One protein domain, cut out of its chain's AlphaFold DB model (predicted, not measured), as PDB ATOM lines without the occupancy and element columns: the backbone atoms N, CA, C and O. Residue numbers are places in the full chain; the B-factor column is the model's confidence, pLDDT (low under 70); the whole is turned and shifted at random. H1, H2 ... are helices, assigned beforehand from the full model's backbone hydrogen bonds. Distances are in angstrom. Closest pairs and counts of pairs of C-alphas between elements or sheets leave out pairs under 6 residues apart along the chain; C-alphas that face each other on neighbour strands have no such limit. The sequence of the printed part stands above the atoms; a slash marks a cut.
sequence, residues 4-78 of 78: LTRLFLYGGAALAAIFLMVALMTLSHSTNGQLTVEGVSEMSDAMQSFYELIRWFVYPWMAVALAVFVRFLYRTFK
ATOM      1  N   LEU A   4       4.260  63.188  14.036       86.44
ATOM      2  CA  LEU A   4       5.297  64.122  14.498       86.44
ATOM      3  C   LEU A   4       6.188  64.641  13.362       86.44
ATOM      4  O   LEU A   4       6.469  65.831  13.291       86.44
ATOM      5  N   THR A   5       6.603  63.769  12.441       88.62
ATOM      6  CA  THR A   5       7.427  64.175  11.293       88.62
ATOM      7  C   THR A   5       6.628  65.039  10.318       88.62
ATOM      8  O   THR A   5       7.179  65.970   9.737       88.62
ATOM      9  N   ARG A   6       5.323  64.769  10.150       89.69
ATOM     10  CA  ARG A   6       4.430  65.622   9.344       89.69
ATOM     11  C   ARG A   6       4.253  66.995   9.983       89.69
ATOM     12  O   ARG A   6       4.416  67.989   9.289       89.69
ATOM     13  N   LEU A   7       3.985  67.051  11.288       90.06
ATOM     14  CA  LEU A   7       3.890  68.306  12.038       90.06
ATOM     15  C   LEU A   7       5.183  69.123  11.949       90.06
ATOM     16  O   LEU A   7       5.123  70.322  11.703       90.06
ATOM     17  N   PHE A   8       6.341  68.475  12.089       92.12
ATOM     18  CA  PHE A   8       7.632  69.139  11.941       92.12
ATOM     19  C   PHE A   8       7.814  69.737  10.541       92.12
ATOM     20  O   PHE A   8       8.105  70.925  10.429       92.12
ATOM     21  N   LEU A   9       7.602  68.942   9.483       92.38
ATOM     22  CA  LEU A   9       7.812  69.393   8.105       92.38
ATOM     23  C   LEU A   9       6.830  70.488   7.690       92.38
ATOM     24  O   LEU A   9       7.261  71.523   7.194       92.38
ATOM     25  N   TYR A  10       5.529  70.294   7.912       93.31
ATOM     26  CA  TYR A  10       4.534  71.300   7.536       93.31
ATOM     27  C   TYR A  10       4.629  72.551   8.412       93.31
ATOM     28  O   TYR A  10       4.517  73.659   7.891       93.31
ATOM     29  N   GLY A  11       4.915  72.401   9.709       90.56
ATOM     30  CA  GLY A  11       5.181  73.535  10.595       90.56
ATOM     31  C   GLY A  11       6.437  74.312  10.195       90.56
ATOM     32  O   GLY A  11       6.431  75.538  10.205       90.56
ATOM     33  N   GLY A  12       7.491  73.612   9.762       91.50
ATOM     34  CA  GLY A  12       8.727  74.230   9.282       91.50
ATOM     35  C   GLY A  12       8.537  74.947   7.948       91.50
ATOM     36  O   GLY A  12       9.021  76.060   7.775       91.50
ATOM     37  N   ALA A  13       7.772  74.353   7.028       93.12
ATOM     38  CA  ALA A  13       7.412  74.984   5.761       93.12
ATOM     39  C   ALA A  13       6.566  76.250   5.975       93.12
ATOM     40  O   ALA A  13       6.817  77.268   5.333       93.12
ATOM     41  N   ALA A  14       5.609  76.212   6.909       91.25
ATOM     42  CA  ALA A  14       4.827  77.386   7.285       91.25
ATOM     43  C   ALA A  14       5.720  78.494   7.865       91.25
ATOM     44  O   ALA A  14       5.630  79.635   7.421       91.25
ATOM     45  N   LEU A  15       6.636  78.158   8.782       91.44
ATOM     46  CA  LEU A  15       7.610  79.117   9.315       91.44
ATOM     47  C   LEU A  15       8.470  79.732   8.208       91.44
ATOM     48  O   LEU A  15       8.598  80.951   8.148       91.44
ATOM     49  N   ALA A  16       9.014  78.918   7.302       91.88
ATOM     50  CA  ALA A  16       9.827  79.405   6.191       91.88
ATOM     51  C   ALA A  16       9.049  80.365   5.275       91.88
ATOM     52  O   ALA A  16       9.572  81.414   4.907       91.88
ATOM     53  N   ALA A  17       7.793  80.044   4.948       93.69
ATOM     54  CA  ALA A  17       6.934  80.911   4.143       93.69
ATOM     55  C   ALA A  17       6.661  82.254   4.837       93.69
ATOM     56  O   ALA A  17       6.702  83.307   4.203       93.69
ATOM     57  N   ILE A  18       6.427  82.220   6.147       90.44
ATOM     58  CA  ILE A  18       6.186  83.414   6.954       90.44
ATOM     59  C   ILE A  18       7.445  84.302   7.021       90.44
ATOM     60  O   ILE A  18       7.360  85.507   6.787       90.44
ATOM     61  N   PHE A  19       8.625  83.722   7.263       88.44
ATOM     62  CA  PHE A  19       9.891  84.467   7.238       88.44
ATOM     63  C   PHE A  19      10.205  85.037   5.853       88.44
ATOM     64  O   PHE A  19      10.684  86.166   5.752       88.44
ATOM     65  N   LEU A  20       9.905  84.294   4.785       92.69
ATOM     66  CA  LEU A  20      10.051  84.782   3.418       92.69
ATOM     67  C   LEU A  20       9.140  85.988   3.160       92.69
ATOM     68  O   LEU A  20       9.594  86.978   2.595       92.69
ATOM     69  N   MET A  21       7.879  85.936   3.601       89.81
ATOM     70  CA  MET A  21       6.953  87.065   3.478       89.81
ATOM     71  C   MET A  21       7.493  88.306   4.198       89.81
ATOM     72  O   MET A  21       7.489  89.390   3.619       89.81
ATOM     73  N   VAL A  22       8.009  88.145   5.420       87.62
ATOM     74  CA  VAL A  22       8.638  89.246   6.160       87.62
ATOM     75  C   VAL A  22       9.850  89.797   5.424       87.62
ATOM     76  O   VAL A  22       9.949  91.006   5.261       87.62
ATOM     77  N   ALA A  23      10.730  88.938   4.910       87.62
ATOM     78  CA  ALA A  23      11.880  89.384   4.133       87.62
ATOM     79  C   ALA A  23      11.457  90.208   2.903       87.62
ATOM     80  O   ALA A  23      12.049  91.250   2.632       87.62
ATOM     81  N   LEU A  24      10.408  89.783   2.191       89.31
ATOM     82  CA  LEU A  24       9.862  90.511   1.043       89.31
ATOM     83  C   LEU A  24       9.231  91.850   1.443       89.31
ATOM     84  O   LEU A  24       9.463  92.851   0.767       89.31
ATOM     85  N   MET A  25       8.471  91.893   2.541       85.81
ATOM     86  CA  MET A  25       7.918  93.144   3.071       85.81
ATOM     87  C   MET A  25       9.031  94.117   3.450       85.81
ATOM     88  O   MET A  25       8.997  95.269   3.028       85.81
ATOM     89  N   THR A  26      10.056  93.652   4.156       84.88
ATOM     90  CA  THR A  26      11.206  94.479   4.527       84.88
ATOM     91  C   THR A  26      11.937  94.995   3.286       84.88
ATOM     92  O   THR A  26      12.214  96.185   3.179       84.88
ATOM     93  N   LEU A  27      12.175  94.141   2.285       86.44
ATOM     94  CA  LEU A  27      12.787  94.543   1.012       86.44
ATOM     95  C   LEU A  27      11.953  95.576   0.240       86.44
ATOM     96  O   LEU A  27      12.528  96.389  -0.487       86.44
ATOM     97  N   SER A  28      10.629  95.595   0.411       84.50
ATOM     98  CA  SER A  28       9.769  96.609  -0.213       84.50
ATOM     99  C   SER A  28      10.038  98.029   0.300       84.50
ATOM    100  O   SER A  28       9.697  98.989  -0.381       84.50
ATOM    101  N   HIS A  29      10.668  98.169   1.470       83.25
ATOM    102  CA  HIS A  29      11.071  99.455   2.055       83.25
ATOM    103  C   HIS A  29      12.537  99.803   1.742       83.25
ATOM    104  O   HIS A  29      13.079 100.783   2.255       83.25
ATOM    105  N   SER A  30      13.204  99.014   0.892       84.00
ATOM    106  CA  SER A  30      14.558  99.334   0.444       84.00
ATOM    107  C   SER A  30      14.558 100.585  -0.437       84.00
ATOM    108  O   SER A  30      13.782 100.713  -1.384       84.00
ATOM    109  N   THR A  31      15.467 101.511  -0.143       78.00
ATOM    110  CA  THR A  31      15.693 102.702  -0.967       78.00
ATOM    111  C   THR A  31      16.941 102.460  -1.807       78.00
ATOM    112  O   THR A  31      17.996 102.123  -1.275       78.00
ATOM    113  N   ASN A  32      16.832 102.587  -3.132       82.56
ATOM    114  CA  ASN A  32      17.923 102.294  -4.078       82.56
ATOM    115  C   ASN A  32      18.517 100.874  -3.936       82.56
ATOM    116  O   ASN A  32      19.719 100.674  -4.112       82.56
ATOM    117  N   GLY A  33      17.685  99.882  -3.595       79.19
ATOM    118  CA  GLY A  33      18.123  98.493  -3.409       79.19
ATOM    119  C   GLY A  33      18.938  98.255  -2.134       79.19
ATOM    120  O   GLY A  33      19.511  97.179  -1.972       79.19
ATOM    121  N   GLN A  34      18.989  99.237  -1.230       81.19
ATOM    122  CA  GLN A  34      19.627  99.119   0.074       81.19
ATOM    123  C   GLN A  34      18.593  99.281   1.184       81.19
ATOM    124  O   GLN A  34      17.696 100.121   1.127       81.19
ATOM    125  N   LEU A  35      18.730  98.449   2.209       81.44
ATOM    126  CA  LEU A  35      17.978  98.578   3.447       81.44
ATOM    127  C   LEU A  35      18.698  99.589   4.335       81.44
ATOM    128  O   LEU A  35      19.803  99.320   4.804       81.44
ATOM    129  N   THR A  36      18.091 100.757   4.531       82.12
ATOM    130  CA  THR A  36      18.600 101.766   5.462       82.12
ATOM    131  C   THR A  36      18.020 101.533   6.851       82.12
ATOM    132  O   THR A  36      16.926 100.988   7.007       82.12
ATOM    133  N   VAL A  37      18.759 101.946   7.882       78.94
ATOM    134  CA  VAL A  37      18.301 101.829   9.273       78.94
ATOM    135  C   VAL A  37      17.011 102.625   9.480       78.94
ATOM    136  O   VAL A  37      16.109 102.139  10.154       78.94
ATOM    137  N   GLU A  38      16.881 103.791   8.839       77.19
ATOM    138  CA  GLU A  38      15.657 104.594   8.903       77.19
ATOM    139  C   GLU A  38      14.455 103.862   8.287       77.19
ATOM    140  O   GLU A  38      13.423 103.755   8.943       77.19
ATOM    141  N   GLY A  39      14.598 103.259   7.098       73.56
ATOM    142  CA  GLY A  39      13.499 102.546   6.427       73.56
ATOM    143  C   GLY A  39      13.033 101.278   7.156       73.56
ATOM    144  O   GLY A  39      11.887 100.863   7.015       73.56
ATOM    145  N   VAL A  40      13.901 100.672   7.972       75.06
ATOM    146  CA  VAL A  40      13.549  99.517   8.819       75.06
ATOM    147  C   VAL A  40      13.007  99.957  10.183       75.06
ATOM    148  O   VAL A  40      12.207  99.239  10.783       75.06
ATOM    149  N   SER A  41      13.403 101.134  10.677       79.06
ATOM    150  CA  SER A  41      12.975 101.635  11.990       79.06
ATOM    151  C   SER A  41      11.462 101.858  12.077       79.06
ATOM    152  O   SER A  41      10.863 101.547  13.108       79.06
ATOM    153  N   GLU A  42      10.830 102.265  10.973       81.00
ATOM    154  CA  GLU A  42       9.372 102.412  10.860       81.00
ATOM    155  C   GLU A  42       8.626 101.072  10.993       81.00
ATOM    156  O   GLU A  42       7.461 101.039  11.383       81.00
ATOM    157  N   MET A  43       9.298  99.946  10.727       80.69
ATOM    158  CA  MET A  43       8.726  98.602  10.848       80.69
ATOM    159  C   MET A  43       8.988  97.948  12.211       80.69
ATOM    160  O   MET A  43       8.559  96.812  12.423       80.69
ATOM    161  N   SER A  44       9.704  98.612  13.124       82.06
ATOM    162  CA  SER A  44      10.145  98.019  14.395       82.06
ATOM    163  C   SER A  44       8.984  97.484  15.241       82.06
ATOM    164  O   SER A  44       9.014  96.319  15.642       82.06
ATOM    165  N   ASP A  45       7.920  98.269  15.409       85.69
ATOM    166  CA  ASP A  45       6.727  97.874  16.166       85.69
ATOM    167  C   ASP A  45       6.005  96.672  15.533       85.69
ATOM    168  O   ASP A  45       5.572  95.739  16.222       85.69
ATOM    169  N   ALA A  46       5.913  96.649  14.198       84.94
ATOM    170  CA  ALA A  46       5.307  95.546  13.455       84.94
ATOM    171  C   ALA A  46       6.148  94.262  13.562       84.94
ATOM    172  O   ALA A  46       5.602  93.178  13.784       84.94
ATOM    173  N   MET A  47       7.476  94.379  13.463       84.44
ATOM    174  CA  MET A  47       8.418  93.267  13.624       84.44
ATOM    175  C   MET A  47       8.394  92.705  15.046       84.44
ATOM    176  O   MET A  47       8.438  91.487  15.220       84.44
ATOM    177  N   GLN A  48       8.284  93.564  16.061       89.31
ATOM    178  CA  GLN A  48       8.193  93.138  17.454       89.31
ATOM    179  C   GLN A  48       6.878  92.398  17.731       89.31
ATOM    180  O   GLN A  48       6.898  91.299  18.287       89.31
ATOM    181  N   SER A  49       5.750  92.932  17.257       87.25
ATOM    182  CA  SER A  49       4.439  92.274  17.366       87.25
ATOM    183  C   SER A  49       4.431  90.906  16.673       87.25
ATOM    184  O   SER A  49       3.941  89.907  17.203       87.25
ATOM    185  N   PHE A  50       5.031  90.839  15.484       87.19
ATOM    186  CA  PHE A  50       5.199  89.600  14.739       87.19
ATOM    187  C   PHE A  50       6.096  88.593  15.468       87.19
ATOM    188  O   PHE A  50       5.763  87.408  15.540       87.19
ATOM    189  N   TYR A  51       7.210  89.055  16.042       88.56
ATOM    190  CA  TYR A  51       8.106  88.225  16.843       88.56
ATOM    191  C   TYR A  51       7.374  87.602  18.033       88.56
ATOM    192  O   TYR A  51       7.497  86.398  18.256       88.56
ATOM    193  N   GLU A  52       6.584  88.381  18.771       90.06
ATOM    194  CA  GLU A  52       5.820  87.882  19.919       90.06
ATOM    195  C   GLU A  52       4.806  86.803  19.515       90.06
ATOM    196  O   GLU A  52       4.708  85.764  20.179       90.06
ATOM    197  N   LEU A  53       4.118  86.999  18.388       88.75
ATOM    198  CA  LEU A  53       3.166  86.033  17.845       88.75
ATOM    199  C   LEU A  53       3.855  84.737  17.391       88.75
ATOM    200  O   LEU A  53       3.423  83.636  17.741       88.75
ATOM    201  N   ILE A  54       4.959  84.848  16.650       90.56
ATOM    202  CA  ILE A  54       5.707  83.684  16.164       90.56
ATOM    203  C   ILE A  54       6.386  82.931  17.293       90.56
ATOM    204  O   ILE A  54       6.438  81.702  17.258       90.56
ATOM    205  N   ARG A  55       6.895  83.633  18.304       90.62
ATOM    206  CA  ARG A  55       7.586  83.025  19.443       90.62
ATOM    207  C   ARG A  55       6.730  81.946  20.109       90.62
ATOM    208  O   ARG A  55       7.240  80.864  20.409       90.62
ATOM    209  N   TRP A  56       5.432  82.201  20.269       90.19
ATOM    210  CA  TRP A  56       4.476  81.229  20.809       90.19
ATOM    211  C   TRP A  56       4.324  79.970  19.955       90.19
ATOM    212  O   TRP A  56       4.093  78.894  20.501       90.19
ATOM    213  N   PHE A  57       4.484  80.078  18.637       88.75
ATOM    214  CA  PHE A  57       4.427  78.942  17.716       88.75
ATOM    215  C   PHE A  57       5.769  78.200  17.608       88.75
ATOM    216  O   PHE A  57       5.810  76.968  17.554       88.75
ATOM    217  N   VAL A  58       6.882  78.938  17.613       91.00
ATOM    218  CA  VAL A  58       8.235  78.385  17.464       91.00
ATOM    219  C   VAL A  58       8.601  77.489  18.638       91.00
ATOM    220  O   VAL A  58       9.190  76.435  18.411       91.00
ATOM    221  N   TYR A  59       8.231  77.835  19.876       92.00
ATOM    222  CA  TYR A  59       8.584  77.008  21.036       92.00
ATOM    223  C   TYR A  59       8.000  75.581  20.972       92.00
ATOM    224  O   TYR A  59       8.785  74.630  21.048       92.00
ATOM    225  N   PRO A  60       6.680  75.374  20.771       92.19
ATOM    226  CA  PRO A  60       6.125  74.042  20.541       92.19
ATOM    227  C   PRO A  60       6.727  73.346  19.317       92.19
ATOM    228  O   PRO A  60       7.029  72.154  19.373       92.19
ATOM    229  N   TRP A  61       6.942  74.077  18.218       92.69
ATOM    230  CA  TRP A  61       7.525  73.501  17.006       92.69
ATOM    231  C   TRP A  61       8.958  72.992  17.234       92.69
ATOM    232  O   TRP A  61       9.289  71.888  16.798       92.69
ATOM    233  N   MET A  62       9.787  73.720  17.992       92.69
ATOM    234  CA  MET A  62      11.130  73.266  18.371       92.69
ATOM    235  C   MET A  62      11.100  72.005  19.239       92.69
ATOM    236  O   MET A  62      11.958  71.137  19.080       92.69
ATOM    237  N   ALA A  63      10.114  71.858  20.127       93.38
ATOM    238  CA  ALA A  63       9.959  70.628  20.905       93.38
ATOM    239  C   ALA A  63       9.685  69.417  19.991       93.38
ATOM    240  O   ALA A  63      10.280  68.351  20.168       93.38
ATOM    241  N   VAL A  64       8.850  69.593  18.958       93.06
ATOM    242  CA  VAL A  64       8.614  68.560  17.933       93.06
ATOM    243  C   VAL A  64       9.888  68.286  17.128       93.06
ATOM    244  O   VAL A  64      10.202  67.122  16.868       93.06
ATOM    245  N   ALA A  65      10.650  69.325  16.776       92.75
ATOM    246  CA  ALA A  65      11.927  69.188  16.078       92.75
ATOM    247  C   ALA A  65      12.922  68.331  16.873       92.75
ATOM    248  O   ALA A  65      13.490  67.383  16.328       92.75
ATOM    249  N   LEU A  66      13.069  68.599  18.175       94.62
ATOM    250  CA  LEU A  66      13.911  67.807  19.072       94.62
ATOM    251  C   LEU A  66      13.437  66.355  19.160       94.62
ATOM    252  O   LEU A  66      14.253  65.443  19.057       94.62
ATOM    253  N   ALA A  67      12.130  66.116  19.286       93.12
ATOM    254  CA  ALA A  67      11.587  64.759  19.332       93.12
ATOM    255  C   ALA A  67      11.882  63.969  18.043       93.12
ATOM    256  O   ALA A  67      12.273  62.799  18.096       93.12
ATOM    257  N   VAL A  68      11.735  64.606  16.876       91.62
ATOM    258  CA  VAL A  68      12.073  63.999  15.580       91.62
ATOM    259  C   VAL A  68      13.579  63.755  15.470       91.62
ATOM    260  O   VAL A  68      13.981  62.680  15.025       91.62
ATOM    261  N   PHE A  69      14.405  64.700  15.918       92.81
ATOM    262  CA  PHE A  69      15.863  64.597  15.875       92.81
ATOM    263  C   PHE A  69      16.401  63.484  16.782       92.81
ATOM    264  O   PHE A  69      17.181  62.649  16.332       92.81
ATOM    265  N   VAL A  70      15.926  63.389  18.027       93.44
ATOM    266  CA  VAL A  70      16.288  62.299  18.949       93.44
ATOM    267  C   VAL A  70      15.888  60.945  18.368       93.44
ATOM    268  O   VAL A  70      16.670  59.998  18.408       93.44
ATOM    269  N   ARG A  71      14.696  60.844  17.769       89.69
ATOM    270  CA  ARG A  71      14.254  59.607  17.116       89.69
ATOM    271  C   ARG A  71      15.109  59.249  15.901       89.69
ATOM    272  O   ARG A  71      15.340  58.065  15.658       89.69
ATOM    273  N   PHE A  72      15.542  60.249  15.138       89.00
ATOM    274  CA  PHE A  72      16.471  60.062  14.030       89.00
ATOM    275  C   PHE A  72      17.809  59.516  14.541       89.00
ATOM    276  O   PHE A  72      18.209  58.440  14.110       89.00
ATOM    277  N   LEU A  73      18.423  60.165  15.537       92.69
ATOM    278  CA  LEU A  73      19.665  59.699  16.161       92.69
ATOM    279  C   LEU A  73      19.533  58.272  16.706       92.69
ATOM    280  O   LEU A  73      20.386  57.433  16.432       92.69
ATOM    281  N   TYR A  74      18.443  57.971  17.420       92.75
ATOM    282  CA  TYR A  74      18.207  56.633  17.958       92.75
ATOM    283  C   TYR A  74      18.207  55.565  16.861       92.75
ATOM    284  O   TYR A  74      18.799  54.518  17.060       92.75
ATOM    285  N   ARG A  75      17.589  55.833  15.704       88.69
ATOM    286  CA  ARG A  75      17.544  54.893  14.570       88.69
ATOM    287  C   ARG A  75      18.843  54.802  13.773       88.69
ATOM    288  O   ARG A  75      19.038  53.834  13.052       88.69
ATOM    289  N   THR A  76      19.672  55.840  13.805       90.12
ATOM    290  CA  THR A  76      20.948  55.850  13.078       90.12
ATOM    291  C   THR A  76      22.043  55.135  13.864       90.12
ATOM    292  O   THR A  76      22.885  54.476  13.263       90.12
ATOM    293  N   PHE A  77      22.036  55.263  15.192       89.94
ATOM    294  CA  PHE A  77      23.083  54.718  16.060       89.94
ATOM    295  C   PHE A  77      22.700  53.406  16.765       89.94
ATOM    296  O   PHE A  77      23.554  52.818  17.427       89.94
ATOM    297  N   LYS A  78      21.453  52.941  16.641       67.44
ATOM    298  CA  LYS A  78      20.967  51.669  17.189       67.44
ATOM    299  C   LYS A  78      19.949  51.027  16.254       67.44
ATOM    300  O   LYS A  78      20.015  49.786  16.125       67.44
TER     301      LYS A  78
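This is residues 4 to 78 of the 78 residues of an uncharacterized protein of Thiosulfativibrio zosterae (UniProt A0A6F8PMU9). Two long helices, H1 and H3, run opposite ways along a loose rod, meeting where residues 4 to 12 of H1 touch H3; at the other end a loop and short H2 join them. H3 is kinked near residue 57, and residues 70 to 78 stick out. The 75 printed residues, with three named helices and no named strand, are all helix in class and only just loose, close to extended: radius of gyration of the C-alphas 17.0 A, spans 54 by 23 by 17 A.

H1, residues 4 to 28, touches H3, residues 44 to 77, with residues 4 to 12 alone, on 61 to 68; the closest C-alphas, Phe 8 and Ala 65, are 6.0 A apart. They run opposite ways at a shallow tilt of 33 degrees, only just short of steep. H3 has a kink of 42 degrees. H2, residues 37 to 41, is close but not clearly touching H1: the closest C-alphas, Thr 26 and Val 40, are 7.0 A apart. H2 and H3 meet only through their link. Every O i to N i+4 pair is within hydrogen-bond range in H1 and H2, and 27 of 30 in H3.

H1 spans 35.9 A from C-alpha 4 at (5.297, 64.122, 14.498). H3 spans 45.2 A, ending at C-alpha 77 at (23.083, 54.718, 16.060).

The printed part has no cut or long link. The C-alphas farthest apart, Asn 32 and Lys 78, are 55.0 A apart. Residue 78 has pLDDT under 70.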